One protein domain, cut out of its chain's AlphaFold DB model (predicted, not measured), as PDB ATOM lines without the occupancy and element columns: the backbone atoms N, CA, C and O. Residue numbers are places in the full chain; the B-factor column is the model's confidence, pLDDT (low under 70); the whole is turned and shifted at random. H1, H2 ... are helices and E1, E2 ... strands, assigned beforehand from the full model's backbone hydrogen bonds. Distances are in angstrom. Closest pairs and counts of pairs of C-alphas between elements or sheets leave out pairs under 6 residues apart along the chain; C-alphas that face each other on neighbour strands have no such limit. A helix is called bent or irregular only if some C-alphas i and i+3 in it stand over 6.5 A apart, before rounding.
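This is residues 5 to 93 of the 93 residues of an uncharacterized protein of Sphingomonas sp. SRS2 (UniProt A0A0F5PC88). A small hairpin of two short strands, E1 and E2, lies in the middle, with the long helix H4 packed along the E2 side and the short helix H2 on the other side, by E1. H1 and H3 stand crosswise to H4, H3 at its first residues and H1 towards its other end, and long loops make up much of the rest. The printed part has 89 residues, with four named helices and two named strands in the order H1 E1 E2 H2 H3 H4; the sheet, E1 - E2, is antiparallel and the class is mostly helix. The whole is compact, with a radius of gyration of the C-alphas of 12.4 A and spans of 39 by 30 by 19 A.

E1, residues 26 to 29, and E2, residues 45 to 48, form an antiparallel hairpin, their directions at 144 degrees. C-alphas 29 and 45 face each other at 4.5 A; N 28 and O 46, at 2.8 A, and N 48 and O 26, at 2.9 A, are within hydrogen-bond range. The closest C-alphas of E2 and H4, residues 77 to 91, are those of Val 45 and Ala 81, 5.1 A apart. E1 and H4 are near each other, with 5 pairs of C-alphas within 10 A. The closest C-alphas of E1 and H2, residues 50 to 55, are those of His 28 and His 53, 7.0 A apart. H2 touches no helix. H3, residues 66 to 73, and H4 only just touch, with 3 pairs of C-alphas within 8 A, made by residues 77 to 78 of H4 alone; the closest C-alphas are those of Glu 66 and Leu 77, 6.2 A apart, and the lines are about perpendicular at 74 degrees. H1, residues 5 to 12, and H4 also only just touch, with 3 such pairs, made by residues 85 to 88 of H4 alone; the closest C-alphas are those of Tyr 9 and Phe 88, 6.9 A apart, and the lines are about perpendicular at 78 degrees. H1 and H3 are apart. In H1, H3 and H4 every O i to N i+4 pair is within hydrogen-bond range; in H2, 1 of 2 is.

E1 is 9.8 A long and E2 9.7 A. H4 is 20.4 A long and ends at C-alpha 91 (27.413, 0.776, 19.341). H1 begins at C-alpha 5 (38.783, -6.924, 14.390) and is 10.6 A long; H3 is 10.2 A. H2, 6.1 A, is only just irregular: C-alphas 52 and 55 are 7.0 A apart.

The two C-alphas farthest apart are those of Lys 57 and Arg 93, at 39.1 A. The printed part has no cut. The links H1 to E1 and E1 to E2 are long, and in the second residues 32 to 33 pair with 36 to 37, antiparallel. Mean pLDDT of the printed part is 94.3; residue 93 alone is under 70.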
ATOM      1  N   ALA A   5      39.593  -7.747  13.493       92.19
ATOM      2  CA  ALA A   5      38.783  -6.924  14.390       92.19
ATOM      3  C   ALA A   5      39.276  -5.469  14.443       92.19
ATOM      4  O   ALA A   5      38.474  -4.553  14.284       92.19
ATOM      5  N   ILE A   6      40.591  -5.264  14.569       94.44
ATOM      6  CA  ILE A   6      41.220  -3.936  14.533       94.44
ATOM      7  C   ILE A   6      40.949  -3.250  13.192       94.44
ATOM      8  O   ILE A   6      40.631  -2.067  13.164       94.44
ATOM      9  N   LYS A   7      41.020  -3.985  12.076       94.44
ATOM     10  CA  LYS A   7      40.708  -3.415  10.761       94.44
ATOM     11  C   LYS A   7      39.251  -2.951  10.668       94.44
ATOM     12  O   LYS A   7      39.022  -1.830  10.232       94.44
ATOM     13  N   ARG A   8      38.286  -3.762  11.121       95.06
ATOM     14  CA  ARG A   8      36.870  -3.347  11.167       95.06
ATOM     15  C   ARG A   8      36.671  -2.089  12.006       95.06
ATOM     16  O   ARG A   8      35.936  -1.202  11.595       95.06
ATOM     17  N   TYR A   9      37.348  -2.005  13.147       96.12
ATOM     18  CA  TYR A   9      37.334  -0.808  13.978       96.12
ATOM     19  C   TYR A   9      37.892   0.409  13.226       96.12
ATOM     20  O   TYR A   9      37.226   1.436  13.156       96.12
ATOM     21  N   TRP A  10      39.062   0.293  12.593       96.19
ATOM     22  CA  TRP A  10      39.655   1.390  11.819       96.19
ATOM     23  C   TRP A  10      38.787   1.834  10.640       96.19
ATOM     24  O   TRP A  10      38.728   3.027  10.339       96.19
ATOM     25  N   ASP A  11      38.112   0.894   9.982       95.56
ATOM     26  CA  ASP A  11      37.190   1.185   8.887       95.56
ATOM     27  C   ASP A  11      35.911   1.887   9.402       95.56
ATOM     28  O   ASP A  11      35.386   2.753   8.709       95.56
ATOM     29  N   TRP A  12      35.460   1.586  10.629       96.12
ATOM     30  CA  TRP A  12      34.299   2.220  11.278       96.12
ATOM     31  C   TRP A  12      34.551   3.664  11.741       96.12
ATOM     32  O   TRP A  12      33.620   4.465  11.771       96.12
ATOM     33  N   LEU A  13      35.793   4.012  12.095       96.62
ATOM     34  CA  LEU A  13      36.148   5.372  12.521       96.62
ATOM     35  C   LEU A  13      35.807   6.417  11.454       96.62
ATOM     36  O   LEU A  13      36.042   6.186  10.264       96.62
ATOM     37  N   GLU A  14      35.378   7.601  11.894       94.75
ATOM     38  CA  GLU A  14      35.061   8.729  11.014       94.75
ATOM     39  C   GLU A  14      36.208   9.029  10.036       94.75
ATOM     40  O   GLU A  14      37.373   9.087  10.418       94.75
ATOM     41  N   GLY A  15      35.888   9.204   8.752       97.12
ATOM     42  CA  GLY A  15      36.878   9.427   7.690       97.12
ATOM     43  C   GLY A  15      37.575  10.792   7.724       97.12
ATOM     44  O   GLY A  15      38.394  11.072   6.853       97.12
ATOM     45  N   THR A  16      37.261  11.649   8.692       98.19
ATOM     46  CA  THR A  16      37.809  13.000   8.822       98.19
ATOM     47  C   THR A  16      38.967  13.037   9.824       98.19
ATOM     48  O   THR A  16      39.155  12.168  10.674       98.19
ATOM     49  N   CYS A  17      39.818  14.044   9.673       98.31
ATOM     50  CA  CYS A  17      40.962  14.317  10.515       98.31
ATOM     51  C   CYS A  17      40.471  14.893  11.837       98.31
ATOM     52  O   CYS A  17      39.931  15.997  11.859       98.31
ATOM     53  N   ALA A  18      40.766  14.208  12.936       97.56
ATOM     54  CA  ALA A  18      40.420  14.665  14.277       97.56
ATOM     55  C   ALA A  18      40.935  16.081  14.599       97.56
ATOM     56  O   ALA A  18      40.299  16.809  15.348       97.56
ATOM     57  N   GLY A  19      42.081  16.474  14.032       96.12
ATOM     58  CA  GLY A  19      42.701  17.771  14.305       96.12
ATOM     59  C   GLY A  19      42.106  18.957  13.540       96.12
ATOM     60  O   GLY A  19      42.120  20.068  14.048       96.12
ATOM     61  N   CYS A  20      41.625  18.760  12.306       97.00
ATOM     62  CA  CYS A  20      41.195  19.881  11.449       97.00
ATOM     63  C   CYS A  20      39.944  19.619  10.598       97.00
ATOM     64  O   CYS A  20      39.591  20.454   9.770       97.00
ATOM     65  N   GLY A  21      39.312  18.451  10.715       97.19
ATOM     66  CA  GLY A  21      38.092  18.084   9.989       97.19
ATOM     67  C   GLY A  21      38.259  17.753   8.499       97.19
ATOM     68  O   GLY A  21      37.334  17.225   7.890       97.19
ATOM     69  N   ARG A  22      39.426  18.003   7.886       97.69
ATOM     70  CA  ARG A  22      39.718  17.577   6.496       97.69
ATOM     71  C   ARG A  22      39.724  16.054   6.365       97.69
ATOM     72  O   ARG A  22      39.811  15.364   7.368       97.69
ATOM     73  N   MET A  23      39.698  15.515   5.148       98.19
ATOM     74  CA  MET A  23      39.811  14.064   4.934       98.19
ATOM     75  C   MET A  23      41.057  13.497   5.631       98.19
ATOM     76  O   MET A  23      42.151  14.055   5.515       98.19
ATOM     77  N   ALA A  24      40.893  12.406   6.375       98.00
ATOM     78  CA  ALA A  24      42.012  11.718   6.990       98.00
ATOM     79  C   ALA A  24      42.752  10.849   5.971       98.00
ATOM     80  O   ALA A  24      42.157  10.225   5.098       98.00
ATOM     81  N   GLU A  25      44.066  10.768   6.135       97.56
ATOM     82  CA  GLU A  25      44.956  10.010   5.251       97.56
ATOM     83  C   GLU A  25      45.613   8.837   5.982       97.56
ATOM     84  O   GLU A  25      46.137   7.916   5.359       97.56
ATOM     85  N   CYS A  26      45.628   8.865   7.317       95.88
ATOM     86  CA  CYS A  26      46.381   7.906   8.109       95.88
ATOM     87  C   CYS A  26      45.811   7.709   9.517       95.88
ATOM     88  O   CYS A  26      45.063   8.532  10.045       95.88
ATOM     89  N   ILE A  27      46.208   6.588  10.120       96.94
ATOM     90  CA  ILE A  27      45.915   6.237  11.508       96.94
ATOM     91  C   ILE A  27      47.083   6.684  12.385       96.94
ATOM     92  O   ILE A  27      48.207   6.196  12.236       96.94
ATOM     93  N   HIS A  28      46.802   7.572  13.328       97.06
ATOM     94  CA  HIS A  28      47.722   7.952  14.389       97.06
ATOM     95  C   HIS A  28      47.468   7.085  15.623       97.06
ATOM     96  O   HIS A  28      46.324   6.908  16.036       97.06
ATOM     97  N   HIS A  29      48.533   6.513  16.186       96.81
ATOM     98  CA  HIS A  29      48.447   5.669  17.377       96.81
ATOM     99  C   HIS A  29      48.836   6.477  18.600       96.81
ATOM    100  O   HIS A  29      49.921   7.058  18.605       96.81
ATOM    101  N   ILE A  30      48.001   6.425  19.634       95.88
ATOM    102  CA  ILE A  30      48.324   7.033  20.919       95.88
ATOM    103  C   ILE A  30      49.391   6.175  21.588       95.88
ATOM    104  O   ILE A  30      49.195   4.976  21.805       95.88
ATOM    105  N   ILE A  31      50.537   6.781  21.884       91.81
ATOM    106  CA  ILE A  31      51.662   6.087  22.532       91.81
ATOM    107  C   ILE A  31      52.065   6.714  23.864       91.81
ATOM    108  O   ILE A  31      52.876   6.122  24.575       91.81
ATOM    109  N   HIS A  32      51.482   7.855  24.229       87.94
ATOM    110  CA  HIS A  32      51.651   8.470  25.540       87.94
ATOM    111  C   HIS A  32      50.296   8.718  26.192       87.94
ATOM    112  O   HIS A  32      49.415   9.347  25.613       87.94
ATOM    113  N   VAL A  33      50.143   8.246  27.426       83.69
ATOM    114  CA  VAL A  33      48.977   8.525  28.269       83.69
ATOM    115  C   VAL A  33      49.497   8.866  29.655       83.69
ATOM    116  O   VAL A  33      50.317   8.132  30.200       83.69
ATOM    117  N   ASN A  34      49.053   9.991  30.219       83.75
ATOM    118  CA  ASN A  34      49.455  10.442  31.556       83.75
ATOM    119  C   ASN A  34      50.984  10.380  31.799       83.75
ATOM    120  O   ASN A  34      51.450   9.792  32.773       83.75
ATOM    121  N   PHE A  35      51.772  10.939  30.874       79.69
ATOM    122  CA  PHE A  35      53.249  10.976  30.922       79.69
ATOM    123  C   PHE A  35      53.964   9.625  30.837       79.69
ATOM    124  O   PHE A  35      55.188   9.574  30.944       79.69
ATOM    125  N   GLN A  36      53.233   8.538  30.613       84.69
ATOM    126  CA  GLN A  36      53.804   7.211  30.464       84.69
ATOM    127  C   GLN A  36      53.712   6.769  29.014       84.69
ATOM    128  O   GLN A  36      52.670   6.888  28.363       84.69
ATOM    129  N   ARG A  37      54.825   6.241  28.505       88.38
ATOM    130  CA  ARG A  37      54.836   5.590  27.202       88.38
ATOM    131  C   ARG A  37      54.120   4.253  27.324       88.38
ATOM    132  O   ARG A  37      54.523   3.405  28.115       88.38
ATOM    133  N   ILE A  38      53.094   4.056  26.511       90.31
ATOM    134  CA  ILE A  38      52.392   2.780  26.398       90.31
ATOM    135  C   ILE A  38      52.892   2.008  25.178       90.31
ATOM    136  O   ILE A  38      53.448   2.565  24.225       90.31
ATOM    137  N   THR A  39      52.708   0.691  25.200       90.81
ATOM    138  CA  THR A  39      52.901  -0.119  23.998       90.81
ATOM    139  C   THR A  39      51.889   0.306  22.941       90.81
ATOM    140  O   THR A  39      50.738   0.596  23.252       90.81
ATOM    141  N   LYS A  40      52.321   0.312  21.677       89.38
ATOM    142  CA  LYS A  40      51.454   0.609  20.537       89.38
ATOM    143  C   LYS A  40      50.232  -0.316  20.543       89.38
ATOM    144  O   LYS A  40      50.358  -1.506  20.248       89.38
ATOM    145  N   ASP A  41      49.067   0.260  20.816       90.44
ATOM    146  CA  ASP A  41      47.775  -0.419  20.807       90.44
ATOM    147  C   ASP A  41      47.025  -0.091  19.506       90.44
ATOM    148  O   ASP A  41      46.901   1.067  19.120       90.44
ATOM    149  N   GLY A  42      46.531  -1.117  18.809       94.12
ATOM    150  CA  GLY A  42      45.725  -0.938  17.600       94.12
ATOM    151  C   GLY A  42      44.323  -0.382  17.872       94.12
ATOM    152  O   GLY A  42      43.648   0.017  16.929       94.12
ATOM    153  N   TRP A  43      43.882  -0.352  19.130       94.81
ATOM    154  CA  TRP A  43      42.565   0.150  19.527       94.81
ATOM    155  C   TRP A  43      42.581   1.620  19.964       94.81
ATOM    156  O   TRP A  43      41.578   2.318  19.816       94.81
ATOM    157  N   LEU A  44      43.718   2.116  20.455       95.88
ATOM    158  CA  LEU A  44      43.886   3.511  20.862       95.88
ATOM    159  C   LEU A  44      44.465   4.330  19.711       95.88
ATOM    160  O   LEU A  44      45.670   4.565  19.617       95.88
ATOM    161  N   VAL A  45      43.577   4.728  18.803       97.06
ATOM    162  CA  VAL A  45      43.948   5.441  17.586       97.06
ATOM    163  C   VAL A  45      42.957   6.545  17.227       97.06
ATOM    164  O   VAL A  45      41.786   6.512  17.609       97.06
ATOM    165  N   VAL A  46      43.429   7.488  16.416       97.88
ATOM    166  CA  VAL A  46      42.623   8.521  15.754       97.88
ATOM    167  C   VAL A  46      43.021   8.631  14.285       97.88
ATOM    168  O   VAL A  46      44.132   8.267  13.893       97.88
ATOM    169  N   LYS A  47      42.109   9.130  13.454       98.25
ATOM    170  CA  LYS A  47      42.364   9.407  12.039       98.25
ATOM    171  C   LYS A  47      42.855  10.844  11.872       98.25
ATOM    172  O   LYS A  47      42.252  11.768  12.411       98.25
ATOM    173  N   LEU A  48      43.955  11.034  11.142       98.31
ATOM    174  CA  LEU A  48      44.547  12.349  10.871       98.31
ATOM    175  C   LEU A  48      44.886  12.516   9.383       98.31
ATOM    176  O   LEU A  48      45.201  11.552   8.681       98.31
ATOM    177  N   CYS A  49      44.853  13.758   8.905       98.38
ATOM    178  CA  CYS A  49      45.483  14.148   7.644       98.38
ATOM    179  C   CYS A  49      47.003  14.268   7.826       98.38
ATOM    180  O   CYS A  49      47.503  14.377   8.954       98.38
ATOM    181  N   ARG A  50      47.754  14.286   6.723       97.56
ATOM    182  CA  ARG A  50      49.223  14.329   6.772       97.56
ATOM    183  C   ARG A  50      49.763  15.582   7.462       97.56
ATOM    184  O   ARG A  50      50.754  15.492   8.190       97.56
ATOM    185  N   GLU A  51      49.090  16.719   7.295       97.88
ATOM    186  CA  GLU A  51      49.474  17.978   7.939       97.88
ATOM    187  C   GLU A  51      49.333  17.923   9.462       97.88
ATOM    188  O   GLU A  51      50.275  18.275  10.160       97.88
ATOM    189  N   CYS A  52      48.210  17.434   9.997       98.12
ATOM    190  CA  CYS A  52      48.050  17.298  11.449       98.12
ATOM    191  C   CYS A  52      48.891  16.152  12.023       98.12
ATOM    192  O   CYS A  52      49.221  16.177  13.203       98.12
ATOM    193  N   HIS A  53      49.254  15.154  11.214       97.94
ATOM    194  CA  HIS A  53      50.048  14.026  11.688       97.94
ATOM    195  C   HIS A  53      51.554  14.328  11.717       97.94
ATOM    196  O   HIS A  53      52.186  14.131  12.750       97.94
ATOM    197  N   HIS A  54      52.134  14.805  10.609       96.19
ATOM    198  CA  HIS A  54      53.594  14.856  10.432       96.19
ATOM    199  C   HIS A  54      54.148  16.156   9.843       96.19
ATOM    200  O   HIS A  54      55.252  16.547  10.206       96.19
ATOM    201  N   THR A  55      53.466  16.779   8.878       95.62
ATOM    202  CA  THR A  55      54.113  17.800   8.027       95.62
ATOM    203  C   THR A  55      53.723  19.235   8.346       95.62
ATOM    204  O   THR A  55      54.407  20.159   7.917       95.62
ATOM    205  N   GLY A  56      52.618  19.450   9.057       94.38
ATOM    206  CA  GLY A  56      52.163  20.780   9.437       94.38
ATOM    207  C   GLY A  56      52.986  21.362  10.584       94.38
ATOM    208  O   GLY A  56      53.548  20.634  11.405       94.38
ATOM    209  N   LYS A  57      52.993  22.698  10.677       94.12
ATOM    210  CA  LYS A  57      53.618  23.435  11.789       94.12
ATOM    211  C   LYS A  57      53.060  23.008  13.152       94.12
ATOM    212  O   LYS A  57      53.807  22.927  14.113       94.12
ATOM    213  N   LEU A  58      51.760  22.718  13.199       94.69
ATOM    214  CA  LEU A  58      51.058  22.218  14.381       94.69
ATOM    215  C   LEU A  58      50.801  20.706  14.288       94.69
ATOM    216  O   LEU A  58      49.766  20.228  14.730       94.69
ATOM    217  N   SER A  59      51.680  19.945  13.630       97.56
ATOM    218  CA  SER A  59      51.530  18.489  13.564       97.56
ATOM    219  C   SER A  59      51.823  17.840  14.914       97.56
ATOM    220  O   SER A  59      52.723  18.278  15.625       97.56
ATOM    221  N   VAL A  60      51.121  16.758  15.257       96.81
ATOM    222  CA  VAL A  60      51.320  16.059  16.540       96.81
ATOM    223  C   VAL A  60      52.765  15.586  16.716       96.81
ATOM    224  O   VAL A  60      53.343  15.755  17.787       96.81
ATOM    225  N   HIS A  61      53.398  15.069  15.656       95.25
ATOM    226  CA  HIS A  61      54.805  14.674  15.721       95.25
ATOM    227  C   HIS A  61      55.767  15.867  15.741       95.25
ATOM    228  O   HIS A  61      56.799  15.783  16.401       95.25
ATOM    229  N   GLY A  62      55.435  16.974  15.068       95.06
ATOM    230  CA  GLY A  62      56.244  18.195  15.092       95.06
ATOM    231  C   GLY A  62      56.200  18.925  16.437       95.06
ATOM    232  O   GLY A  62      57.213  19.466  16.867       95.06
ATOM    233  N   LEU A  63      55.056  18.890  17.124       94.62
ATOM    234  CA  LEU A  63      54.858  19.491  18.446       94.62
ATOM    235  C   LEU A  63      55.405  18.629  19.595       94.62
ATOM    236  O   LEU A  63      55.473  19.085  20.733       94.62
ATOM    237  N   GLY A  64      55.827  17.395  19.313       91.00
ATOM    238  CA  GLY A  64      56.422  16.502  20.308       91.00
ATOM    239  C   GLY A  64      55.430  15.592  21.034       91.00
ATOM    240  O   GLY A  64      55.841  14.886  21.954       91.00
ATOM    241  N   GLY A  65      54.166  15.550  20.606       91.69
ATOM    242  CA  GLY A  65      53.180  14.597  21.106       91.69
ATOM    243  C   GLY A  65      51.773  15.158  21.265       91.69
ATOM    244  O   GLY A  65      51.467  16.308  20.947       91.69
ATOM    245  N   GLU A  66      50.901  14.299  21.775       94.19
ATOM    246  CA  GLU A  66      49.467  14.526  21.921       94.19
ATOM    247  C   GLU A  66      49.154  15.648  22.921       94.19
ATOM    248  O   GLU A  66      48.203  16.400  22.720       94.19
ATOM    249  N   ARG A  67      49.979  15.808  23.967       92.31
ATOM    250  CA  ARG A  67      49.813  16.875  24.963       92.31
ATOM    251  C   ARG A  67      50.040  18.256  24.351       92.31
ATOM    252  O   ARG A  67      49.189  19.123  24.495       92.31
ATOM    253  N   GLN A  68      51.165  18.458  23.674       94.44
ATOM    254  CA  GLN A  68      51.481  19.735  23.035       94.44
ATOM    255  C   GLN A  68      50.495  20.027  21.905       94.44
ATOM    256  O   GLN A  68      50.089  21.166  21.712       94.44
ATOM    257  N   PHE A  69      50.043  18.992  21.194       95.44
ATOM    258  CA  PHE A  69      48.973  19.141  20.217       95.44
ATOM    259  C   PHE A  69      47.674  19.652  20.858       95.44
ATOM    260  O   PHE A  69      47.070  20.578  20.323       95.44
ATOM    261  N   LEU A  70      47.269  19.112  22.011       95.94
ATOM    262  CA  LEU A  70      46.125  19.620  22.774       95.94
ATOM    263  C   LEU A  70      46.346  21.069  23.233       95.94
ATOM    264  O   LEU A  70      45.459  21.895  23.050       95.94
ATOM    265  N   GLU A  71      47.513  21.389  23.794       96.19
ATOM    266  CA  GLU A  71      47.837  22.742  24.271       96.19
ATOM    267  C   GLU A  71      47.783  23.785  23.138       96.19
ATOM    268  O   GLU A  71      47.258  24.877  23.339       96.19
ATOM    269  N   GLU A  72      48.250  23.437  21.935       97.44
ATOM    270  CA  GLU A  72      48.309  24.351  20.784       97.44
ATOM    271  C   GLU A  72      47.010  24.418  19.966       97.44
ATOM    272  O   GLU A  72      46.696  25.452  19.376       97.44
ATOM    273  N   THR A  73      46.257  23.318  19.875       96.56
ATOM    274  CA  THR A  73      45.088  23.218  18.973       96.56
ATOM    275  C   THR A  73      43.750  23.135  19.701       96.56
ATOM    276  O   THR A  73      42.706  23.326  19.080       96.56
ATOM    277  N   GLY A  74      43.755  22.822  20.999       97.38
ATOM    278  CA  GLY A  74      42.551  22.526  21.777       97.38
ATOM    279  C   GLY A  74      41.944  21.142  21.515       97.38
ATOM    280  O   GLY A  74      40.894  20.828  22.073       97.38
ATOM    281  N   VAL A  75      42.573  20.303  20.684       97.44
ATOM    282  CA  VAL A  75      42.053  18.977  20.321       97.44
ATOM    283  C   VAL A  75      42.720  17.882  21.151       97.44
ATOM    284  O   VAL A  75      43.915  17.618  21.019       97.44
ATOM    285  N   ASP A  76      41.925  17.180  21.959       96.94
ATOM    286  CA  ASP A  76      42.397  16.059  22.775       96.94
ATOM    287  C   ASP A  76      42.328  14.732  22.000       96.94
ATOM    288  O   ASP A  76      41.304  14.043  21.959       96.94
ATOM    289  N   LEU A  77      43.449  14.367  21.372       96.94
ATOM    290  CA  LEU A  77      43.565  13.122  20.605       96.94
ATOM    291  C   LEU A  77      43.479  11.868  21.488       96.94
ATOM    292  O   LEU A  77      43.003  10.831  21.023       96.94
ATOM    293  N   VAL A  78      43.916  11.949  22.749       96.25
ATOM    294  CA  VAL A  78      43.898  10.813  23.683       96.25
ATOM    295  C   VAL A  78      42.464  10.519  24.101       96.25
ATOM    296  O   VAL A  78      41.997   9.387  23.962       96.25
ATOM    297  N   GLN A  79      41.742  11.545  24.551       96.56
ATOM    298  CA  GLN A  79      40.338  11.425  24.927       96.56
ATOM    299  C   GLN A  79      39.492  10.949  23.744       96.56
ATOM    300  O   GLN A  79      38.650  10.061  23.900       96.56
ATOM    301  N   LEU A  80      39.743  11.479  22.544       97.62
ATOM    302  CA  LEU A  80      39.032  11.045  21.347       97.62
ATOM    303  C   LEU A  80      39.296   9.568  21.022       97.62
ATOM    304  O   LEU A  80      38.352   8.842  20.718       97.62
ATOM    305  N   ALA A  81      40.540   9.089  21.131       97.19
ATOM    306  CA  ALA A  81      40.858   7.675  20.925       97.19
ATOM    307  C   ALA A  81      40.110   6.758  21.912       97.19
ATOM    308  O   ALA A  81      39.602   5.706  21.518       97.19
ATOM    309  N   ILE A  82      40.009   7.169  23.182       95.81
ATOM    310  CA  ILE A  82      39.268   6.437  24.221       95.81
ATOM    311  C   ILE A  82      37.775   6.384  23.878       95.81
ATOM    312  O   ILE A  82      37.173   5.307  23.893       95.81
ATOM    313  N   LEU A  83      37.180   7.527  23.523       96.75
ATOM    314  CA  LEU A  83      35.764   7.612  23.158       96.75
ATOM    315  C   LEU A  83      35.448   6.819  21.891       96.75
ATOM    316  O   LEU A  83      34.425   6.139  21.838       96.75
ATOM    317  N   ASN A  84      36.325   6.857  20.890       96.56
ATOM    318  CA  ASN A  84      36.187   6.084  19.661       96.56
ATOM    319  C   ASN A  84      36.109   4.585  19.947       96.56
ATOM    320  O   ASN A  84      35.184   3.913  19.484       96.56
ATOM    321  N   ARG A  85      37.045   4.073  20.751       95.69
ATOM    322  CA  ARG A  85      37.055   2.669  21.160       95.69
ATOM    323  C   ARG A  85      35.789   2.308  21.933       95.69
ATOM    324  O   ARG A  85      35.128   1.335  21.583       95.69
ATOM    325  N   HIS A  86      35.434   3.104  22.941       96.44
ATOM    326  CA  HIS A  86      34.237   2.869  23.743       96.44
ATOM    327  C   HIS A  86      32.974   2.826  22.871       96.44
ATOM    328  O   HIS A  86      32.184   1.889  22.958       96.44
ATOM    329  N   ASN A  87      32.809   3.806  21.980       96.56
ATOM    330  CA  ASN A  87      31.662   3.879  21.081       96.56
ATOM    331  C   ASN A  87      31.603   2.681  20.130       96.56
ATOM    332  O   ASN A  87      30.515   2.164  19.895       96.56
ATOM    333  N   PHE A  88      32.740   2.208  19.620       95.94
ATOM    334  CA  PHE A  88      32.773   0.990  18.818       95.94
ATOM    335  C   PHE A  88      32.312  -0.231  19.630       95.94
ATOM    336  O   PHE A  88      31.444  -0.975  19.183       95.94
ATOM    337  N   GLU A  89      32.818  -0.404  20.854       93.75
ATOM    338  CA  GLU A  89      32.481  -1.541  21.724       93.75
ATOM    339  C   GLU A  89      30.993  -1.583  22.128       93.75
ATOM    340  O   GLU A  89      30.421  -2.669  22.279       93.75
ATOM    341  N   VAL A  90      30.354  -0.417  22.291       94.44
ATOM    342  CA  VAL A  90      28.948  -0.329  22.731       94.44
ATOM    343  C   VAL A  90      27.941  -0.144  21.593       94.44
ATOM    344  O   VAL A  90      26.791  -0.537  21.764       94.44
ATOM    345  N   ARG A  91      28.335   0.433  20.447       88.00
ATOM    346  CA  ARG A  91      27.413   0.776  19.341       88.00
ATOM    347  C   ARG A  91      27.583  -0.061  18.081       88.00
ATOM    348  O   ARG A  91      26.636  -0.137  17.313       88.00
ATOM    349  N   ALA A  92      28.747  -0.663  17.836       75.12
ATOM    350  CA  ALA A  92      28.987  -1.440  16.615       75.12
ATOM    351  C   ALA A  92      28.526  -2.911  16.726       75.12
ATOM    352  O   ALA A  92      29.048  -3.767  16.008       75.12
ATOM    353  N   ARG A  93      27.596  -3.201  17.649       56.56
ATOM    354  CA  ARG A  93      26.934  -4.507  17.776       56.56
ATOM    355  C   ARG A  93      25.835  -4.666  16.737       56.56
ATOM    356  O   ARG A  93      25.090  -3.684  16.536       56.56
TER     357      ARG A  93